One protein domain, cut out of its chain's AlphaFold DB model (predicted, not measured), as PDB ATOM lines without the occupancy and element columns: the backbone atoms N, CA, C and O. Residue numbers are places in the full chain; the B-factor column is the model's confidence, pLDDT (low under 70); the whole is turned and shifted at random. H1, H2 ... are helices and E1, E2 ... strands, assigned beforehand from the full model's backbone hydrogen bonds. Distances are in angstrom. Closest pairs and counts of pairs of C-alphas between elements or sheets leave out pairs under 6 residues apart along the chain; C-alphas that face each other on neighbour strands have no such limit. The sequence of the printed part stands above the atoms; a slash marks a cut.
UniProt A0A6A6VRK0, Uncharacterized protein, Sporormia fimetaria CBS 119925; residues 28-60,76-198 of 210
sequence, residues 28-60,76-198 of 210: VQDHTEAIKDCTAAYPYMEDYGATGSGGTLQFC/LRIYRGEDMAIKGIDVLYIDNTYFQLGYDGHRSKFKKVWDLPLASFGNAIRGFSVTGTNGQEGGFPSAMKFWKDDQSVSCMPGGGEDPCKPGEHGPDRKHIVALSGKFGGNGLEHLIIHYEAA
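This is residues 28 to 60 and 76 to 198 of the 210 residues of an uncharacterized protein of Sporormia fimetaria CBS 119925 (UniProt A0A6A6VRK0). Three antiparallel sheets pack face to face around a shared core: a four-stranded wall E1, E11, E10, E2, and facing it a second wall of four strands, E5, E4, E3, E6, and a three-stranded one, E7, E8, E9. The strands run at small angles from sheet to sheet, and a short helix, H1, covers the outer side of the first wall. The printed part has 156 residues, mostly strand in its named elements, in the order H1 and then E1 to E11. It is compact, with a radius of gyration of the C-alphas of 14.5 A, and rounded, spanning 38 by 36 by 28 A.

The largest strands are E10, residues 174 to 184, 28.7 A long, and E11, residues 187 to 197, 29.8 A long, ending at C-alpha 197 (228.603, 178.073, 179.987). E10 bends by 59 degrees at residue 177 and E11 by 57 degrees at residue 190. Beside them are E1, residues 44 to 49, and E2, residues 57 to 60. H1, residues 35 to 41, begins at C-alpha 35 (225.796, 174.385, 159.230). The second sheet has E3, residues 76 to 80, E4, residues 86 to 93, 20.1 A long, E5, residues 97 to 102, and E6, residues 112 to 117. The third has E7, residues 125 to 132, 20.9 A long, E8, residues 141 to 148, 20.6 A long, and E9, residues 153 to 156.

The twisted first sheet runs E1, E11, E10, E2; N 192 and O 180 of the hairpin E10 and E11 are 2.7 A apart, N 48 and O 191 2.8 A, and N 183 and O 57 2.8 A, each within hydrogen-bond range. H1 is on this sheet at a height of 8.0 A, over E10 and along the strands; its closest C-alpha pair with E10 is Ile 35 and Ser 180, 5.6 A. Every O i to N i+4 pair in H1 is within hydrogen-bond range. In the second sheet E3, E4, E5 form a meander, each strand the antiparallel neighbour of the one before, and with E6 beside E3 a Greek key; N 91 and O 99 are 2.8 A apart, N 90 and O 77 2.8 A, and N 78 and O 114 2.8 A. E7, E8, E9 are a second meander, with N 126 and O 147 2.8 A apart and N 146 and O 154 2.8 A. The sheets form a stack of sheets, face to face in turn. The first and second have best planes 18 degrees apart, and the closest C-alphas of E4 and E11, Lys 87 and Gly 187, are 4.5 A apart. The closest C-alphas of E6 and E9, Leu 116 and Ser 154, are 5.0 A apart.

The two farthest C-alphas, Gly 105 and Pro 171, are 41.0 A apart. Residues 61 to 75 are not printed, and C-alphas 60 and 76 are 14.3 A apart across the cut. The link from E9 to E10, residues 157 to 173, is long. Mean pLDDT of the printed part is 81.3; 37 residues are under 70, among them 28 to 37 and 105 to 111.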
ATOM      1  N   VAL A  28     244.964 178.515 158.334       54.38
ATOM      2  CA  VAL A  28     243.702 178.807 157.646       54.38
ATOM      3  C   VAL A  28     243.013 177.481 157.338       54.38
ATOM      4  O   VAL A  28     243.544 176.675 156.576       54.38
ATOM      5  N   GLN A  29     241.853 177.239 157.946       55.03
ATOM      6  CA  GLN A  29     241.018 176.083 157.620       55.03
ATOM      7  C   GLN A  29     239.945 176.455 156.590       55.03
ATOM      8  O   GLN A  29     239.312 177.508 156.689       55.03
ATOM      9  N   ASP A  30     239.737 175.567 155.614       55.56
ATOM     10  CA  ASP A  30     238.626 175.644 154.663       55.56
ATOM     11  C   ASP A  30     237.290 175.352 155.366       55.56
ATOM     12  O   ASP A  30     237.149 174.357 156.078       55.56
ATOM     13  N   HIS A  31     236.283 176.193 155.122       55.75
ATOM     14  CA  HIS A  31     234.972 176.175 155.801       55.75
ATOM     15  C   HIS A  31     233.926 175.359 155.053       55.75
ATOM     16  O   HIS A  31     232.774 175.766 154.917       55.75
ATOM     17  N   THR A  32     234.334 174.223 154.501       51.50
ATOM     18  CA  THR A  32     233.480 173.397 153.637       51.50
ATOM     19  C   THR A  32     232.444 172.563 154.400       51.50
ATOM     20  O   THR A  32     231.755 171.750 153.787       51.50
ATOM     21  N   GLU A  33     232.342 172.717 155.720       56.16
ATOM     22  CA  GLU A  33     231.433 171.940 156.569       56.16
ATOM     23  C   GLU A  33     230.023 172.548 156.593       56.16
ATOM     24  O   GLU A  33     229.835 173.767 156.503       56.16
ATOM     25  N   ALA A  34     229.001 171.692 156.677       60.47
ATOM     26  CA  ALA A  34     227.616 172.139 156.646       60.47
ATOM     27  C   ALA A  34     227.227 172.765 157.996       60.47
ATOM     28  O   ALA A  34     227.666 172.323 159.051       60.47
ATOM     29  N   ILE A  35     226.308 173.740 157.994       63.16
ATOM     30  CA  ILE A  35     225.796 174.385 159.230       63.16
ATOM     31  C   ILE A  35     225.311 173.352 160.261       63.16
ATOM     32  O   ILE A  35     225.470 173.536 161.464       63.16
ATOM     33  N   LYS A  36     224.740 172.248 159.768       62.00
ATOM     34  CA  LYS A  36     224.185 171.140 160.558       62.00
ATOM     35  C   LYS A  36     225.223 170.503 161.485       62.00
ATOM     36  O   LYS A  36     224.865 170.046 162.567       62.00
ATOM     37  N   ASP A  37     226.483 170.492 161.058       67.00
ATOM     38  CA  ASP A  37     227.575 169.834 161.769       67.00
ATOM     39  C   ASP A  37     227.948 170.637 163.032       67.00
ATOM     40  O   ASP A  37     228.134 170.058 164.100       67.00
ATOM     41  N   CYS A  38     227.906 171.975 162.961       70.31
ATOM     42  CA  CYS A  38     228.085 172.872 164.112       70.31
ATOM     43  C   CYS A  38     226.995 172.693 165.178       70.31
ATOM     44  O   CYS A  38     227.294 172.583 166.367       70.31
ATOM     45  N   THR A  39     225.727 172.652 164.764       65.88
ATOM     46  CA  THR A  39     224.585 172.569 165.690       65.88
ATOM     47  C   THR A  39     224.536 171.244 166.450       65.88
ATOM     48  O   THR A  39     224.050 171.194 167.575       65.88
ATOM     49  N   ALA A  40     225.042 170.160 165.857       65.25
ATOM     50  CA  ALA A  40     225.138 168.875 166.541       65.25
ATOM     51  C   ALA A  40     226.209 168.878 167.648       65.25
ATOM     52  O   ALA A  40     226.040 168.200 168.660       65.25
ATOM     53  N   ALA A  41     227.297 169.633 167.465       66.75
ATOM     54  CA  ALA A  41     228.413 169.686 168.406       66.75
ATOM     55  C   ALA A  41     228.146 170.595 169.622       66.75
ATOM     56  O   ALA A  41     228.612 170.285 170.720       66.75
ATOM     57  N   TYR A  42     227.382 171.681 169.448       72.75
ATOM     58  CA  TYR A  42     227.123 172.672 170.498       72.75
ATOM     59  C   TYR A  42     225.617 172.895 170.724       72.75
ATOM     60  O   TYR A  42     224.940 173.450 169.860       72.75
ATOM     61  N   PRO A  43     225.066 172.504 171.891       70.62
ATOM     62  CA  PRO A  43     223.622 172.553 172.127       70.62
ATOM     63  C   PRO A  43     223.084 173.955 172.436       70.62
ATOM     64  O   PRO A  43     221.887 174.190 172.272       70.62
ATOM     65  N   TYR A  44     223.928 174.881 172.904       86.25
ATOM     66  CA  TYR A  44     223.508 176.251 173.194       86.25
ATOM     67  C   TYR A  44     223.888 177.182 172.049       86.25
ATOM     68  O   TYR A  44     225.060 177.317 171.688       86.25
ATOM     69  N   MET A  45     222.873 177.837 171.495       89.88
ATOM     70  CA  MET A  45     223.012 178.691 170.327       89.88
ATOM     71  C   MET A  45     221.984 179.819 170.333       89.88
ATOM     72  O   MET A  45     220.882 179.670 170.860       89.88
ATOM     73  N   GLU A  46     222.347 180.930 169.704       91.19
ATOM     74  CA  GLU A  46     221.451 182.045 169.399       91.19
ATOM     75  C   GLU A  46     221.514 182.347 167.894       91.19
ATOM     76  O   GLU A  46     222.599 182.396 167.304       91.19
ATOM     77  N   ASP A  47     220.344 182.506 167.275       91.12
ATOM     78  CA  ASP A  47     220.154 182.649 165.828       91.12
ATOM     79  C   ASP A  47     219.828 184.105 165.465       91.12
ATOM     80  O   ASP A  47     219.013 184.755 166.123       91.12
ATOM     81  N   TYR A  48     220.475 184.613 164.417       91.62
ATOM     82  CA  TYR A  48     220.382 185.995 163.975       91.62
ATOM     83  C   TYR A  48     220.280 186.111 162.452       91.62
ATOM     84  O   TYR A  48     221.029 185.494 161.688       91.62
ATOM     85  N   GLY A  49     219.411 187.015 162.001       89.44
ATOM     86  CA  GLY A  49     219.188 187.292 160.584       89.44
ATOM     87  C   GLY A  49     218.084 186.436 159.971       89.44
ATOM     88  O   GLY A  49     217.118 186.070 160.635       89.44
ATOM     89  N   ALA A  50     218.205 186.145 158.677       87.31
ATOM     90  CA  ALA A  50     217.173 185.456 157.912       87.31
ATOM     91  C   ALA A  50     217.452 183.945 157.826       87.31
ATOM     92  O   ALA A  50     218.127 183.490 156.905       87.31
ATOM     93  N   THR A  51     216.877 183.138 158.723       81.44
ATOM     94  CA  THR A  51     217.050 181.666 158.751       81.44
ATOM     95  C   THR A  51     216.721 180.990 157.404       81.44
ATOM     96  O   THR A  51     217.401 180.053 156.970       81.44
ATOM     97  N   GLY A  52     215.711 181.507 156.694       78.00
ATOM     98  CA  GLY A  52     215.287 181.065 155.358       78.00
ATOM     99  C   GLY A  52     216.085 181.651 154.185       78.00
ATOM    100  O   GLY A  52     215.658 181.512 153.042       78.00
ATOM    101  N   SER A  53     217.207 182.328 154.444       80.88
ATOM    102  CA  SER A  53     218.067 182.926 153.418       80.88
ATOM    103  C   SER A  53     218.499 181.902 152.355       80.88
ATOM    104  O   SER A  53     218.882 180.766 152.668       80.88
ATOM    105  N   GLY A  54     218.486 182.356 151.095       77.88
ATOM    106  CA  GLY A  54     219.017 181.647 149.928       77.88
ATOM    107  C   GLY A  54     220.536 181.760 149.761       77.88
ATOM    108  O   GLY A  54     221.046 181.443 148.689       77.88
ATOM    109  N   GLY A  55     221.254 182.238 150.784       80.56
ATOM    110  CA  GLY A  55     222.704 182.393 150.770       80.56
ATOM    111  C   GLY A  55     223.413 181.096 150.381       80.56
ATOM    112  O   GLY A  55     223.127 180.024 150.915       80.56
ATOM    113  N   THR A  56     224.324 181.199 149.416       80.75
ATOM    114  CA  THR A  56     224.940 180.050 148.739       80.75
ATOM    115  C   THR A  56     226.205 179.544 149.422       80.75
ATOM    116  O   THR A  56     226.544 178.374 149.263       80.75
ATOM    117  N   LEU A  57     226.893 180.388 150.195       84.12
ATOM    118  CA  LEU A  57     228.080 179.998 150.953       84.12
ATOM    119  C   LEU A  57     227.681 179.743 152.405       84.12
ATOM    120  O   LEU A  57     227.463 180.679 153.174       84.12
ATOM    121  N   GLN A  58     227.573 178.470 152.765       88.00
ATOM    122  CA  GLN A  58     227.385 178.039 154.147       88.00
ATOM    123  C   GLN A  58     228.738 177.942 154.847       88.00
ATOM    124  O   GLN A  58     229.746 177.686 154.193       88.00
ATOM    125  N   PHE A  59     228.756 178.141 156.161       87.31
ATOM    126  CA  PHE A  59     229.963 177.964 156.955       87.31
ATOM    127  C   PHE A  59     229.662 177.418 158.346       87.31
ATOM    128  O   PHE A  59     228.570 177.603 158.894       87.31
ATOM    129  N   CYS A  60     230.685 176.800 158.919       87.19
ATOM    130  CA  CYS A  60     230.736 176.293 160.275       87.19
ATOM    131  C   CYS A  60     232.203 176.335 160.726       87.19
ATOM    132  O   CYS A  60     233.071 175.828 160.017       87.19
ATOM    133  N   LEU A  76     237.109 188.192 166.897       95.38
ATOM    134  CA  LEU A  76     236.526 188.283 165.569       95.38
ATOM    135  C   LEU A  76     237.075 189.514 164.861       95.38
ATOM    136  O   LEU A  76     237.138 190.590 165.455       95.38
ATOM    137  N   ARG A  77     237.394 189.387 163.577       93.75
ATOM    138  CA  ARG A  77     237.649 190.532 162.701       93.75
ATOM    139  C   ARG A  77     236.542 190.631 161.669       93.75
ATOM    140  O   ARG A  77     236.383 189.739 160.846       93.75
ATOM    141  N   ILE A  78     235.782 191.716 161.692       92.94
ATOM    142  CA  ILE A  78     234.603 191.888 160.841       92.94
ATOM    143  C   ILE A  78     234.908 192.883 159.725       92.94
ATOM    144  O   ILE A  78     235.387 193.989 159.983       92.94
ATOM    145  N   TYR A  79     234.584 192.509 158.488       91.25
ATOM    146  CA  TYR A  79     234.753 193.340 157.296       91.25
ATOM    147  C   TYR A  79     233.389 193.827 156.822       91.25
ATOM    148  O   TYR A  79     232.531 193.011 156.472       91.25
ATOM    149  N   ARG A  80     233.178 195.146 156.767       88.81
ATOM    150  CA  ARG A  80     231.896 195.725 156.331       88.81
ATOM    151  C   ARG A  80     232.004 196.447 154.996       88.81
ATOM    152  O   ARG A  80     232.923 197.240 154.769       88.81
ATOM    153  N   GLY A  81     231.016 196.198 154.145       86.12
ATOM    154  CA  GLY A  81     230.833 196.880 152.872       86.12
ATOM    155  C   GLY A  81     230.338 198.316 153.032       86.12
ATOM    156  O   GLY A  81     230.021 198.785 154.130       86.12
ATOM    157  N   GLU A  82     230.272 199.029 151.912       80.38
ATOM    158  CA  GLU A  82     229.721 200.390 151.851       80.38
ATOM    159  C   GLU A  82     228.216 200.434 152.135       80.38
ATOM    160  O   GLU A  82     227.726 201.399 152.715       80.38
ATOM    161  N   ASP A  83     227.516 199.356 151.792       79.88
ATOM    162  CA  ASP A  83     226.094 199.107 152.031       79.88
ATOM    163  C   ASP A  83     225.778 198.693 153.475       79.88
ATOM    164  O   ASP A  83     224.657 198.296 153.771       79.88
ATOM    165  N   MET A  84     226.762 198.775 154.378       82.69
ATOM    166  CA  MET A  84     226.661 198.376 155.785       82.69
ATOM    167  C   MET A  84     226.467 196.869 156.014       82.69
ATOM    168  O   MET A  84     226.392 196.445 157.167       82.69
ATOM    169  N   ALA A  85     226.487 196.048 154.963       87.44
ATOM    170  CA  ALA A  85     226.435 194.600 155.098       87.44
ATOM    171  C   ALA A  85     227.797 194.032 155.520       87.44
ATOM    172  O   ALA A  85     228.857 194.492 155.075       87.44
ATOM    173  N   ILE A  86     227.781 192.997 156.360       91.75
ATOM    174  CA  ILE A  86     228.988 192.255 156.734       91.75
ATOM    175  C   ILE A  86     229.415 191.397 155.541       91.75
ATOM    176  O   ILE A  86     228.685 190.517 155.097       91.75
ATOM    177  N   LYS A  87     230.599 191.662 154.997       90.94
ATOM    178  CA  LYS A  87     231.131 190.993 153.799       90.94
ATOM    179  C   LYS A  87     232.042 189.817 154.128       90.94
ATOM    180  O   LYS A  87     232.221 188.944 153.284       90.94
ATOM    181  N   GLY A  88     232.587 189.787 155.339       92.00
ATOM    182  CA  GLY A  88     233.376 188.672 155.832       92.00
ATOM    183  C   GLY A  88     233.651 188.773 157.322       92.00
ATOM    184  O   GLY A  88     233.489 189.838 157.928       92.00
ATOM    185  N   ILE A  89     234.061 187.647 157.893       93.69
ATOM    186  CA  ILE A  89     234.408 187.504 159.304       93.69
ATOM    187  C   ILE A  89     235.657 186.638 159.379       93.69
ATOM    188  O   ILE A  89     235.638 185.514 158.893       93.69
ATOM    189  N   ASP A  90     236.707 187.113 160.030       92.94
ATOM    190  CA  ASP A  90     237.759 186.213 160.472       92.94
ATOM    191  C   ASP A  90     237.502 185.808 161.913       92.94
ATOM    192  O   ASP A  90     237.177 186.652 162.752       92.94
ATOM    193  N   VAL A  91     237.670 184.525 162.198       92.06
ATOM    194  CA  VAL A  91     237.516 183.946 163.530       92.06
ATOM    195  C   VAL A  91     238.870 183.428 163.976       92.06
ATOM    196  O   VAL A  91     239.482 182.629 163.269       92.06
ATOM    197  N   LEU A  92     239.331 183.883 165.140       90.44
ATOM    198  CA  LEU A  92     240.561 183.413 165.767       90.44
ATOM    199  C   LEU A  92     240.238 182.765 167.109       90.44
ATOM    200  O   LEU A  92     239.686 183.400 168.011       90.44
ATOM    201  N   TYR A  93     240.654 181.521 167.265       87.94
ATOM    202  CA  TYR A  93     240.538 180.757 168.497       87.94
ATOM    203  C   TYR A  93     241.767 180.944 169.400       87.94
ATOM    204  O   TYR A  93     242.832 181.340 168.927       87.94
ATOM    205  N   ILE A  94     241.639 180.670 170.707       85.69
ATOM    206  CA  ILE A  94     242.763 180.784 171.668       85.69
ATOM    207  C   ILE A  94     243.927 179.841 171.316       85.69
ATOM    208  O   ILE A  94     245.085 180.164 171.566       85.69
ATOM    209  N   ASP A  95     243.635 178.695 170.706       83.12
ATOM    210  CA  ASP A  95     244.626 177.730 170.212       83.12
ATOM    211  C   ASP A  95     245.274 178.133 168.870       83.12
ATOM    212  O   ASP A  95     246.008 177.343 168.280       83.12
ATOM    213  N   ASN A  96     245.037 179.361 168.396       84.69
ATOM    214  CA  ASN A  96     245.484 179.904 167.109       84.69
ATOM    215  C   ASN A  96     244.857 179.252 165.867       84.69
ATOM    216  O   ASN A  96     245.286 179.541 164.744       84.69
ATOM    217  N   THR A  97     243.820 178.423 166.031       85.75
ATOM    218  CA  THR A  97     243.000 177.990 164.896       85.75
ATOM    219  C   THR A  97     242.300 179.204 164.287       85.75
ATOM    220  O   THR A  97     241.804 180.077 165.007       85.75
ATOM    221  N   TYR A  98     242.273 179.286 162.955       86.44
ATOM    222  CA  TYR A  98     241.786 180.469 162.259       86.44
ATOM    223  C   TYR A  98     240.999 180.159 160.996       86.44
ATOM    224  O   TYR A  98     241.300 179.257 160.215       86.44
ATOM    225  N   PHE A  99     239.984 180.981 160.799       87.81
ATOM    226  CA  PHE A  99     238.907 180.757 159.859       87.81
ATOM    227  C   PHE A  99     238.601 182.087 159.167       87.81
ATOM    228  O   PHE A  99     238.272 183.067 159.825       87.81
ATOM    229  N   GLN A 100     238.692 182.121 157.836       89.25
ATOM    230  CA  GLN A 100     238.317 183.269 156.999       89.25
ATOM    231  C   GLN A 100     236.965 183.098 156.297       89.25
ATOM    232  O   GLN A 100     236.869 182.377 155.310       89.25
ATOM    233  N   LEU A 101     235.925 183.763 156.779       89.75
ATOM    234  CA  LEU A 101     234.556 183.610 156.291       89.75
ATOM    235  C   LEU A 101     234.162 184.708 155.299       89.75
ATOM    236  O   LEU A 101     234.507 185.878 155.481       89.75
ATOM    237  N   GLY A 102     233.334 184.342 154.320       87.00
ATOM    238  CA  GLY A 102     232.788 185.239 153.298       87.00
ATOM    239  C   GLY A 102     233.480 185.096 151.940       87.00
ATOM    240  O   GLY A 102     234.414 184.321 151.778       87.00
ATOM    241  N   TYR A 103     233.009 185.844 150.938       80.69
ATOM    242  CA  TYR A 103     233.596 185.810 149.595       80.69
ATOM    243  C   TYR A 103     234.847 186.687 149.524       80.69
ATOM    244  O   TYR A 103     234.779 187.882 149.822       80.69
ATOM    245  N   ASP A 104     235.961 186.146 149.029       73.62
ATOM    246  CA  ASP A 104     237.227 186.881 148.892       73.62
ATOM    247  C   ASP A 104     237.075 188.195 148.110       73.62
ATOM    248  O   ASP A 104     237.578 189.242 148.520       73.62
ATOM    249  N   GLY A 105     236.292 188.184 147.027       68.00
ATOM    250  CA  GLY A 105     236.020 189.381 146.224       68.00
ATOM    251  C   GLY A 105     235.160 190.440 146.928       68.00
ATOM    252  O   GLY A 105     235.177 191.606 146.532       68.00
ATOM    253  N   HIS A 106     234.412 190.064 147.968       68.25
ATOM    254  CA  HIS A 106     233.644 191.001 148.795       68.25
ATOM    255  C   HIS A 106     234.501 191.543 149.945       68.25
ATOM    256  O   HIS A 106     234.374 192.710 150.320       68.25
ATOM    257  N   ARG A 107     235.427 190.720 150.449       68.00
ATOM    258  CA  ARG A 107     236.418 191.067 151.473       68.00
ATOM    259  C   ARG A 107     237.546 191.961 150.968       68.00
ATOM    260  O   ARG A 107     238.338 192.381 151.788       68.00
ATOM    261  N   SER A 108     237.646 192.290 149.680       62.41
ATOM    262  CA  SER A 108     238.626 193.268 149.170       62.41
ATOM    263  C   SER A 108     238.038 194.664 148.918       62.41
ATOM    264  O   SER A 108     238.780 195.610 148.667       62.41
ATOM    265  N   LYS A 109     236.708 194.813 149.019       61.28
ATOM    266  CA  LYS A 109     235.951 196.054 148.749       61.28
ATOM    267  C   LYS A 109     235.297 196.647 150.008       61.28
ATOM    268  O   LYS A 109     234.205 197.208 149.941       61.28
ATOM    269  N   PHE A 110     235.908 196.470 151.179       66.19
ATOM    270  CA  PHE A 110     235.361 196.971 152.445       66.19
ATOM    271  C   PHE A 110     235.765 198.420 152.714       66.19
ATOM    272  O   PHE A 110     236.823 198.889 152.301       66.19
ATOM    273  N   LYS A 111     234.926 199.119 153.481       65.56
ATOM    274  CA  LYS A 111     235.178 200.502 153.911       65.56
ATOM    275  C   LYS A 111     235.847 200.567 155.280       65.56
ATOM    276  O   LYS A 111     236.530 201.537 155.596       65.56
ATOM    277  N   LYS A 112     235.576 199.572 156.125       82.12
ATOM    278  CA  LYS A 112     235.970 199.550 157.534       82.12
ATOM    279  C   LYS A 112     236.118 198.112 158.028       82.12
ATOM    280  O   LYS A 112     235.407 197.216 157.567       82.12
ATOM    281  N   VAL A 113     237.032 197.940 158.976       88.31
ATOM    282  CA  VAL A 113     237.327 196.686 159.671       88.31
ATOM    283  C   VAL A 113     237.156 196.932 161.165       88.31
ATOM    284  O   VAL A 113     237.530 198.002 161.649       88.31
ATOM    285  N   TRP A 114     236.591 195.963 161.877       90.00
ATOM    286  CA  TRP A 114     236.491 195.982 163.335       90.00
ATOM    287  C   TRP A 114     237.150 194.743 163.901       90.00
ATOM    288  O   TRP A 114     236.833 193.636 163.476       90.00
ATOM    289  N   ASP A 115     238.013 194.942 164.887       92.31
ATOM    290  CA  ASP A 115     238.563 193.875 165.711       92.31
ATOM    291  C   ASP A 115     237.761 193.814 167.019       92.31
ATOM    292  O   ASP A 115     237.710 194.783 167.778       92.31
ATOM    293  N   LEU A 116     237.094 192.687 167.265       92.38
ATOM    294  CA  LEU A 116     236.242 192.446 168.425       92.38
ATOM    295  C   LEU A 116     236.921 191.385 169.300       92.38
ATOM    296  O   LEU A 116     236.747 190.190 169.051       92.38
ATOM    297  N   PRO A 117     237.703 191.780 170.317       91.69
ATOM    298  CA  PRO A 117     238.281 190.828 171.259       91.69
ATOM    299  C   PRO A 117     237.173 190.254 172.150       91.69
ATOM    300  O   PRO A 117     236.525 190.997 172.886       91.69
ATOM    301  N   LEU A 118     236.925 188.951 172.079       86.31
ATOM    302  CA  LEU A 118     235.833 188.297 172.803       86.31
ATOM    303  C   LEU A 118     236.315 187.662 174.102       86.31
ATOM    304  O   LEU A 118     235.739 187.918 175.154       86.31
ATOM    305  N   ALA A 119     237.390 186.883 174.029       72.19
ATOM    306  CA  ALA A 119     237.960 186.199 175.176       72.19
ATOM    307  C   ALA A 119     239.425 186.599 175.371       72.19
ATOM    308  O   ALA A 119     240.233 186.602 174.443       72.19
ATOM    309  N   SER A 120     239.764 186.898 176.618       67.88
ATOM    310  CA  SER A 120     241.125 186.849 177.153       67.88
ATOM    311  C   SER A 120     241.142 185.795 178.260       67.88
ATOM    312  O   SER A 120     240.078 185.472 178.787       67.88
ATOM    313  N   PHE A 121     242.307 185.257 178.638       62.31
ATOM    314  CA  PHE A 121     242.399 184.301 179.753       62.31
ATOM    315  C   PHE A 121     241.604 184.802 180.977       62.31
ATOM    316  O   PHE A 121     241.941 185.834 181.555       62.31
ATOM    317  N   GLY A 122     240.526 184.091 181.331       65.88
ATOM    318  CA  GLY A 122     239.655 184.399 182.474       65.88
ATOM    319  C   GLY A 122     238.491 185.375 182.233       65.88
ATOM    320  O   GLY A 122     237.746 185.630 183.176       65.88
ATOM    321  N   ASN A 123     238.301 185.906 181.020       76.94
ATOM    322  CA  ASN A 123     237.228 186.855 180.697       76.94
ATOM    323  C   ASN A 123     236.144 186.171 179.852       76.94
ATOM    324  O   ASN A 123     236.431 185.714 178.743       76.94
ATOM    325  N   ALA A 124     234.919 186.096 180.377       86.88
ATOM    326  CA  ALA A 124     233.773 185.522 179.681       86.88
ATOM    327  C   ALA A 124     232.833 186.611 179.138       86.88
ATOM    328  O   ALA A 124     232.913 187.789 179.496       86.88
ATOM    329  N   ILE A 125     231.916 186.197 178.268       90.12
ATOM    330  CA  ILE A 125     230.839 187.031 177.740       90.12
ATOM    331  C   ILE A 125     229.625 186.933 178.675       90.12
ATOM    332  O   ILE A 125     229.144 185.841 178.955       90.12
ATOM    333  N   ARG A 126     229.100 188.071 179.133       89.56
ATOM    334  CA  ARG A 126     227.866 188.188 179.943       89.56
ATOM    335  C   ARG A 126     226.598 188.310 179.108       89.56
ATOM    336  O   ARG A 126     225.489 188.151 179.605       89.56
ATOM    337  N   GLY A 127     226.762 188.648 177.838       89.19
ATOM    338  CA  GLY A 127     225.681 188.781 176.880       89.19
ATOM    339  C   GLY A 127     226.226 189.216 175.533       89.19
ATOM    340  O   GLY A 127     227.326 189.765 175.434       89.19
ATOM    341  N   PHE A 128     225.443 189.005 174.491       90.81
ATOM    342  CA  PHE A 128     225.758 189.496 173.166       90.81
ATOM    343  C   PHE A 128     224.473 189.806 172.413       90.81
ATOM    344  O   PHE A 128     223.391 189.375 172.804       90.81
ATOM    345  N   SER A 129     224.591 190.606 171.364       89.12
ATOM    346  CA  SER A 129     223.497 190.865 170.444       89.12
ATOM    347  C   SER A 129     224.026 191.079 169.038       89.12
ATOM    348  O   SER A 129     225.120 191.615 168.823       89.12
ATOM    349  N   VAL A 130     223.224 190.666 168.066       90.06
ATOM    350  CA  VAL A 130     223.443 190.943 166.650       90.06
ATOM    351  C   VAL A 130     222.154 191.537 166.112       90.06
ATOM    352  O   VAL A 130     221.077 190.981 166.313       90.06
ATOM    353  N   THR A 131     222.247 192.687 165.452       87.19
ATOM    354  CA  THR A 131     221.074 193.375 164.902       87.19
ATOM    355  C   THR A 131     221.199 193.556 163.397       87.19
ATOM    356  O   THR A 131     222.299 193.644 162.827       87.19
ATOM    357  N   GLY A 132     220.041 193.586 162.740       82.56
ATOM    358  CA  GLY A 132     219.944 193.866 161.321       82.56
ATOM    359  C   GLY A 132     220.229 195.330 160.999       82.56
ATOM    360  O   GLY A 132     220.423 196.170 161.883       82.56
ATOM    361  N   THR A 133     220.266 195.648 159.708       70.94
ATOM    362  CA  THR A 133     220.462 197.032 159.246       70.94
ATOM    363  C   THR A 133     219.413 197.952 159.876       70.94
ATOM    364  O   THR A 133     218.228 197.628 159.900       70.94
ATOM    365  N   ASN A 134     219.855 199.096 160.410       65.31
ATOM    366  CA  ASN A 134     219.023 200.058 161.150       65.31
ATOM    367  C   ASN A 134     218.346 199.488 162.414       65.31
ATOM    368  O   ASN A 134     217.281 199.960 162.802       65.31
ATOM    369  N   GLY A 135     218.934 198.467 163.044       61.31
ATOM    370  CA  GLY A 135     218.404 197.884 164.279       61.31
ATOM    371  C   GLY A 135     217.160 197.015 164.078       61.31
ATOM    372  O   GLY A 135     216.497 196.682 165.056       61.31
ATOM    373  N   GLN A 136     216.826 196.649 162.835       63.28
ATOM    374  CA  GLN A 136     215.687 195.777 162.554       63.28
ATOM    375  C   GLN A 136     215.977 194.334 162.981       63.28
ATOM    376  O   GLN A 136     216.962 193.728 162.549       63.28
ATOM    377  N   GLU A 137     215.094 193.773 163.805       65.19
ATOM    378  CA  GLU A 137     215.078 192.347 164.131       65.19
ATOM    379  C   GLU A 137     214.732 191.524 162.876       65.19
ATOM    380  O   GLU A 137     213.910 191.937 162.056       65.19
ATOM    381  N   GLY A 138     215.412 190.392 162.669       66.38
ATOM    382  CA  GLY A 138     215.249 189.542 161.478       66.38
ATOM    383  C   GLY A 138     215.876 190.081 160.181       66.38
ATOM    384  O   GLY A 138     215.911 189.372 159.175       66.38
ATOM    385  N   GLY A 139     216.409 191.309 160.180       82.44
ATOM    386  CA  GLY A 139     217.204 191.841 159.071       82.44
ATOM    387  C   GLY A 139     218.596 191.201 158.987       82.44
ATOM    388  O   GLY A 139     219.098 190.653 159.966       82.44
ATOM    389  N   PHE A 140     219.253 191.300 157.827       90.00
ATOM    390  CA  PHE A 140     220.611 190.765 157.655       90.00
ATOM    391  C   PHE A 140     221.591 191.382 158.665       90.00
ATOM    392  O   PHE A 140     221.603 192.615 158.792       90.00
ATOM    393  N   PRO A 141     222.414 190.562 159.350       91.62
ATOM    394  CA  PRO A 141     223.353 191.029 160.362       91.62
ATOM    395  C   PRO A 141     224.215 192.205 159.890       91.62
ATOM    396  O   PRO A 141     224.907 192.131 158.872       91.62
ATOM    397  N   SER A 142     224.193 193.294 160.658       90.44
ATOM    398  CA  SER A 142     224.915 194.535 160.330       90.44
ATOM    399  C   SER A 142     225.624 195.182 161.525       90.44
ATOM    400  O   SER A 142     226.511 196.017 161.335       90.44
ATOM    401  N   ALA A 143     225.257 194.779 162.745       89.94
ATOM    402  CA  ALA A 143     225.872 195.200 163.996       89.94
ATOM    403  C   ALA A 143     226.105 193.988 164.898       89.94
ATOM    404  O   ALA A 143     225.342 193.024 164.852       89.94
ATOM    405  N   MET A 144     227.140 194.048 165.733       92.25
ATOM    406  CA  MET A 144     227.461 193.014 166.718       92.25
ATOM    407  C   MET A 144     227.947 193.661 168.007       92.25
ATOM    408  O   MET A 144     228.739 194.605 167.962       92.25
ATOM    409  N   LYS A 145     227.518 193.142 169.154       91.94
ATOM    410  CA  LYS A 145     227.968 193.586 170.475       91.94
ATOM    411  C   LYS A 145     228.178 192.389 171.383       91.94
ATOM    412  O   LYS A 145     227.365 191.474 171.396       91.94
ATOM    413  N   PHE A 146     229.245 192.441 172.165       92.00
ATOM    414  CA  PHE A 146     229.597 191.441 173.160       92.00
ATOM    415  C   PHE A 146     229.956 192.169 174.454       92.00
ATOM    416  O   PHE A 146     230.927 192.931 174.493       92.00
ATOM    417  N   TRP A 147     229.159 191.962 175.499       91.50
ATOM    418  CA  TRP A 147     229.396 192.501 176.837       91.50
ATOM    419  C   TRP A 147     230.223 191.503 177.636       91.50
ATOM    420  O   TRP A 147     229.839 190.340 177.754       91.50
ATOM    421  N   LYS A 148     231.353 191.948 178.179       89.44
ATOM    422  CA  LYS A 148     232.319 191.088 178.873       89.44
ATOM    423  C   LYS A 148     232.184 191.180 180.394       89.44
ATOM    424  O   LYS A 148     231.544 192.098 180.913       89.44
ATOM    425  N   ASP A 149     232.789 190.230 181.107       87.62
ATOM    426  CA  ASP A 149     232.829 190.198 182.578       87.62
ATOM    427  C   ASP A 149     233.497 191.444 183.175       87.62
ATOM    428  O   ASP A 149     233.101 191.910 184.242       87.62
ATOM    429  N   ASP A 150     234.488 192.000 182.477       85.94
ATOM    430  CA  ASP A 150     235.214 193.219 182.860       85.94
ATOM    431  C   ASP A 150     234.429 194.525 182.605       85.94
ATOM    432  O   ASP A 150     235.005 195.610 182.657       85.94
ATOM    433  N   GLN A 151     233.126 194.424 182.310       84.75
ATOM    434  CA  GLN A 151     232.219 195.524 181.953       84.75
ATOM    435  C   GLN A 151     232.549 196.245 180.640       84.75
ATOM    436  O   GLN A 151     231.830 197.162 180.235       84.75
ATOM    437  N   SER A 152     233.604 195.841 179.932       87.69
ATOM    438  CA  SER A 152     233.917 196.403 178.626       87.69
ATOM    439  C   SER A 152     233.093 195.742 177.520       87.69
ATOM    440  O   SER A 152     232.534 194.650 177.669       87.69
ATOM    441  N   VAL A 153     232.994 196.437 176.387       89.12
ATOM    442  CA  VAL A 153     232.183 196.010 175.244       89.12
ATOM    443  C   VAL A 153     233.060 195.898 174.015       89.12
ATOM    444  O   VAL A 153     233.728 196.859 173.633       89.12
ATOM    445  N   SER A 154     233.005 194.739 173.372       92.00
ATOM    446  CA  SER A 154     233.560 194.540 172.037       92.00
ATOM    447  C   SER A 154     232.432 194.642 171.032       92.00
ATOM    448  O   SER A 154     231.410 193.971 171.168       92.00
ATOM    449  N   CYS A 155     232.574 195.519 170.046       91.00
ATOM    450  CA  CYS A 155     231.452 195.855 169.189       91.00
ATOM    451  C   CYS A 155     231.853 196.236 167.766       91.00
ATOM    452  O   CYS A 155     232.909 196.813 167.500       91.00
ATOM    453  N   MET A 156     230.905 196.011 166.870       91.69
ATOM    454  CA  MET A 156     230.797 196.665 165.583       91.69
ATOM    455  C   MET A 156     229.433 197.373 165.554       91.69
ATOM    456  O   MET A 156     228.409 196.690 165.520       91.69
ATOM    457  N   PRO A 157     229.383 198.718 165.571       86.31
ATOM    458  CA  PRO A 157     228.121 199.449 165.591       86.31
ATOM    459  C   PRO A 157     227.383 199.305 164.260       86.31
ATOM    460  O   PRO A 157     228.021 199.307 163.200       86.31
ATOM    461  N   GLY A 158     226.054 199.257 164.308       75.00
ATOM    462  CA  GLY A 158     225.205 199.333 163.119       75.00
ATOM    463  C   GLY A 158     225.241 200.710 162.449       75.00
ATOM    464  O   GLY A 158     225.977 201.616 162.848       75.00
ATOM    465  N   GLY A 159     224.451 200.883 161.390       68.00
ATOM    466  CA  GLY A 159     224.091 202.229 160.928       68.00
ATOM    467  C   GLY A 159     223.174 202.920 161.943       68.00
ATOM    468  O   GLY A 159     222.354 202.249 162.560       68.00
ATOM    469  N   GLY A 160     223.297 204.243 162.107       61.91
ATOM    470  CA  GLY A 160     222.449 205.038 163.014       61.91
ATOM    471  C   GLY A 160     222.943 205.133 164.468       61.91
ATOM    472  O   GLY A 160     224.127 204.941 164.747       61.91
ATOM    473  N   GLU A 161     222.029 205.471 165.389       54.62
ATOM    474  CA  GLU A 161     222.249 205.644 166.839       54.62
ATOM    475  C   GLU A 161     222.382 204.309 167.596       54.62
ATOM    476  O   GLU A 161     221.789 204.130 168.659       54.62
ATOM    477  N   ASP A 162     223.178 203.365 167.085       64.69
ATOM    478  CA  ASP A 162     223.466 202.103 167.777       64.69
ATOM    479  C   ASP A 162     224.881 202.103 168.393       64.69
ATOM    480  O   ASP A 162     225.778 201.387 167.934       64.69
ATOM    481  N   PRO A 163     225.149 202.954 169.407       68.62
ATOM    482  CA  PRO A 163     226.468 203.070 169.991       68.62
ATOM    483  C   PRO A 163     226.839 201.799 170.751       68.62
ATOM    484  O   PRO A 163     226.000 201.094 171.326       68.62
ATOM    485  N   CYS A 164     228.140 201.553 170.814       79.94
ATOM    486  CA  CYS A 164     228.748 200.547 171.667       79.94
ATOM    487  C   CYS A 164     228.669 200.968 173.133       79.94
ATOM    488  O   CYS A 164     229.653 201.402 173.729       79.94
ATOM    489  N   LYS A 165     227.464 200.927 173.692       78.00
ATOM    490  CA  LYS A 165     227.229 201.229 175.096       78.00
ATOM    491  C   LYS A 165     227.426 199.968 175.939       78.00
ATOM    492  O   LYS A 165     227.044 198.878 175.492       78.00
ATOM    493  N   PRO A 166     227.960 200.116 177.161       72.12
ATOM    494  CA  PRO A 166     227.762 199.127 178.210       72.12
ATOM    495  C   PRO A 166     226.266 198.811 178.315       72.12
ATOM    496  O   PRO A 166     225.434 199.716 178.243       72.12
ATOM    497  N   GLY A 167     225.936 197.530 178.371       67.31
ATOM    498  CA  GLY A 167     224.571 197.021 178.408       67.31
ATOM    499  C   GLY A 167     224.321 196.280 179.709       67.31
ATOM    500  O   GLY A 167     225.216 196.149 180.544       67.31
ATOM    501  N   GLU A 168     223.095 195.801 179.879       64.69
ATOM    502  CA  GLU A 168     222.749 194.979 181.030       64.69
ATOM    503  C   GLU A 168     223.481 193.635 180.944       64.69
ATOM    504  O   GLU A 168     223.417 192.922 179.942       64.69
ATOM    505  N   HIS A 169     224.230 193.317 181.997       67.75
ATOM    506  CA  HIS A 169     224.940 192.054 182.118       67.75
ATOM    507  C   HIS A 169     223.962 190.980 182.592       67.75
ATOM    508  O   HIS A 169     223.389 191.101 183.676       67.75
ATOM    509  N   GLY A 170     223.792 189.919 181.803       69.25
ATOM    510  CA  GLY A 170     223.122 188.716 182.281       69.25
ATOM    511  C   GLY A 170     223.926 188.063 183.416       69.25
ATOM    512  O   GLY A 170     225.148 188.238 183.492       69.25
ATOM    513  N   PRO A 171     223.278 187.299 184.314       73.38
ATOM    514  CA  PRO A 171     223.992 186.559 185.356       73.38
ATOM    515  C   PRO A 171     224.905 185.477 184.760       73.38
ATOM    516  O   PRO A 171     225.937 185.146 185.346       73.38
ATOM    517  N   ASP A 172     224.558 184.980 183.573       83.88
ATOM    518  CA  ASP A 172     225.229 183.866 182.920       83.88
ATOM    519  C   ASP A 172     226.537 184.294 182.261       83.88
ATOM    520  O   ASP A 172     226.623 185.311 181.571       83.88
ATOM    521  N   ARG A 173     227.569 183.473 182.451       88.00
ATOM    522  CA  ARG A 173     228.864 183.630 181.793       88.00
ATOM    523  C   ARG A 173     228.945 182.645 180.644       88.00
ATOM    524  O   ARG A 173     228.681 181.458 180.826       88.00
ATOM    525  N   LYS A 174     229.313 183.137 179.470       89.44
ATOM    526  CA  LYS A 174     229.327 182.388 178.216       89.44
ATOM    527  C   LYS A 174     230.714 182.459 177.579       89.44
ATOM    528  O   LYS A 174     231.342 183.517 177.559       89.44
ATOM    529  N   HIS A 175     231.175 181.357 177.006       88.94
ATOM    530  CA  HIS A 175     232.274 181.354 176.043       88.94
ATOM    531  C   HIS A 175     231.710 181.111 174.652       88.94
ATOM    532  O   HIS A 175     230.935 180.178 174.466       88.94
ATOM    533  N   ILE A 176     232.096 181.937 173.680       90.44
ATOM    534  CA  ILE A 176     231.714 181.718 172.283       90.44
ATOM    535  C   ILE A 176     232.662 180.669 171.704       90.44
ATOM    536  O   ILE A 176     233.877 180.842 171.772       90.44
ATOM    537  N   VAL A 177     232.116 179.581 171.166       88.56
ATOM    538  CA  VAL A 177     232.891 178.385 170.780       88.56
ATOM    539  C   VAL A 177     232.809 178.056 169.298       88.56
ATOM    540  O   VAL A 177     233.659 177.336 168.794       88.56
ATOM    541  N   ALA A 178     231.814 178.580 168.585       89.75
ATOM    542  CA  ALA A 178     231.751 178.483 167.134       89.75
ATOM    543  C   ALA A 178     230.803 179.526 166.547       89.75
ATOM    544  O   ALA A 178     229.893 180.023 167.214       89.75
ATOM    545  N   LEU A 179     230.997 179.805 165.262       93.00
ATOM    546  CA  LEU A 179     230.041 180.491 164.411       93.00
ATOM    547  C   LEU A 179     229.612 179.542 163.290       93.00
ATOM    548  O   LEU A 179     230.429 178.823 162.712       93.00
ATOM    549  N   SER A 180     228.338 179.584 162.929       92.12
ATOM    550  CA  SER A 180     227.852 178.990 161.681       92.12
ATOM    551  C   SER A 180     226.865 179.921 161.004       92.12
ATOM    552  O   SER A 180     226.286 180.781 161.658       92.12
ATOM    553  N   GLY A 181     226.632 179.766 159.708       92.62
ATOM    554  CA  GLY A 181     225.687 180.639 159.020       92.62
ATOM    555  C   GLY A 181     225.802 180.605 157.508       92.62
ATOM    556  O   GLY A 181     226.318 179.647 156.929       92.62
ATOM    557  N   LYS A 182     225.293 181.666 156.871       91.19
ATOM    558  CA  LYS A 182     225.212 181.794 155.411       91.19
ATOM    559  C   LYS A 182     225.609 183.179 154.922       91.19
ATOM    560  O   LYS A 182     225.069 184.191 155.376       91.19
ATOM    561  N   PHE A 183     226.467 183.203 153.910       90.50
ATOM    562  CA  PHE A 183     226.698 184.363 153.058       90.50
ATOM    563  C   PHE A 183     225.944 184.210 151.733       90.50
ATOM    564  O   PHE A 183     226.074 183.204 151.028       90.50
ATOM    565  N   GLY A 184     225.190 185.241 151.364       89.00
ATOM    566  CA  GLY A 184     224.581 185.384 150.045       89.00
ATOM    567  C   GLY A 184     225.209 186.512 149.236       89.00
ATOM    568  O   GLY A 184     226.319 186.974 149.523       89.00
ATOM    569  N   GLY A 185     224.505 186.952 148.193       84.88
ATOM    570  CA  GLY A 185     225.031 187.926 147.230       84.88
ATOM    571  C   GLY A 185     225.398 189.269 147.863       84.88
ATOM    572  O   GLY A 185     226.341 189.926 147.424       84.88
ATOM    573  N   ASN A 186     224.713 189.647 148.945       83.75
ATOM    574  CA  ASN A 186     224.915 190.931 149.610       83.75
ATOM    575  C   ASN A 186     225.779 190.845 150.877       83.75
ATOM    576  O   ASN A 186     226.054 191.876 151.480       83.75
ATOM    577  N   GLY A 187     226.278 189.670 151.265       90.44
ATOM    578  CA  GLY A 187     227.061 189.494 152.492       90.44
ATOM    579  C   GLY A 187     226.435 188.468 153.430       90.44
ATOM    580  O   GLY A 187     225.809 187.519 152.968       90.44
ATOM    581  N   LEU A 188     226.655 188.631 154.731       92.44
ATOM    582  CA  LEU A 188     226.123 187.758 155.771       92.44
ATOM    583  C   LEU A 188     224.610 187.946 155.879       92.44
ATOM    584  O   LEU A 188     224.139 189.039 156.179       92.44
ATOM    585  N   GLU A 189     223.856 186.878 155.643       91.88
ATOM    586  CA  GLU A 189     222.388 186.907 155.670       91.88
ATOM    587  C   GLU A 189     221.833 186.197 156.907       91.88
ATOM    588  O   GLU A 189     220.767 186.557 157.408       91.88
ATOM    589  N   HIS A 190     222.578 185.214 157.416       92.06
ATOM    590  CA  HIS A 190     222.212 184.387 158.560       92.06
ATOM    591  C   HIS A 190     223.453 184.031 159.377       92.06
ATOM    592  O   HIS A 190     224.486 183.674 158.804       92.06
ATOM    593  N   LEU A 191     223.350 184.124 160.698       93.88
ATOM    594  CA  LEU A 191     224.412 183.816 161.646       93.88
ATOM    595  C   LEU A 191     223.830 183.099 162.860       93.88
ATOM    596  O   LEU A 191     222.844 183.536 163.436       93.88
ATOM    597  N   ILE A 192     224.511 182.053 163.293       92.94
ATOM    598  CA  ILE A 192     224.271 181.353 164.544       92.94
ATOM    599  C   ILE A 192     225.544 181.479 165.375       92.94
ATOM    600  O   ILE A 192     226.641 181.153 164.905       92.94
ATOM    601  N   ILE A 193     225.392 181.962 166.605       93.25
ATOM    602  CA  ILE A 193     226.464 182.049 167.596       93.25
ATOM    603  C   ILE A 193     226.304 180.873 168.554       93.25
ATOM    604  O   ILE A 193     225.306 180.790 169.266       93.25
ATOM    605  N   HIS A 194     227.298 179.985 168.586       91.12
ATOM    606  CA  HIS A 194     227.340 178.835 169.489       91.12
ATOM    607  C   HIS A 194     228.149 179.182 170.730       91.12
ATOM    608  O   HIS A 194     229.225 179.785 170.629       91.12
ATOM    609  N   TYR A 195     227.654 178.789 171.899       89.44
ATOM    610  CA  TYR A 195     228.305 179.098 173.165       89.44
ATOM    611  C   TYR A 195     228.253 177.941 174.161       89.44
ATOM    612  O   TYR A 195     227.449 177.021 174.060       89.44
ATOM    613  N   GLU A 196     229.120 178.011 175.162       86.88
ATOM    614  CA  GLU A 196     229.088 177.147 176.338       86.88
ATOM    615  C   GLU A 196     229.025 178.002 177.598       86.88
ATOM    616  O   GLU A 196     229.466 179.153 177.603       86.88
ATOM    617  N   ALA A 197     228.486 177.443 178.682       86.44
ATOM    618  CA  ALA A 197     228.603 178.073 179.987       86.44
ATOM    619  C   ALA A 197     230.089 178.161 180.367       86.44
ATOM    620  O   ALA A 197     230.815 177.166 180.315       86.44
ATOM    621  N   ALA A 198     230.549 179.345 180.759       80.44
ATOM    622  CA  ALA A 198     231.885 179.502 181.301       80.44
ATOM    623  C   ALA A 198     231.893 178.906 182.713       80.44
ATOM    624  O   ALA A 198     231.414 179.518 183.668       80.44
TER     625      ALA A 198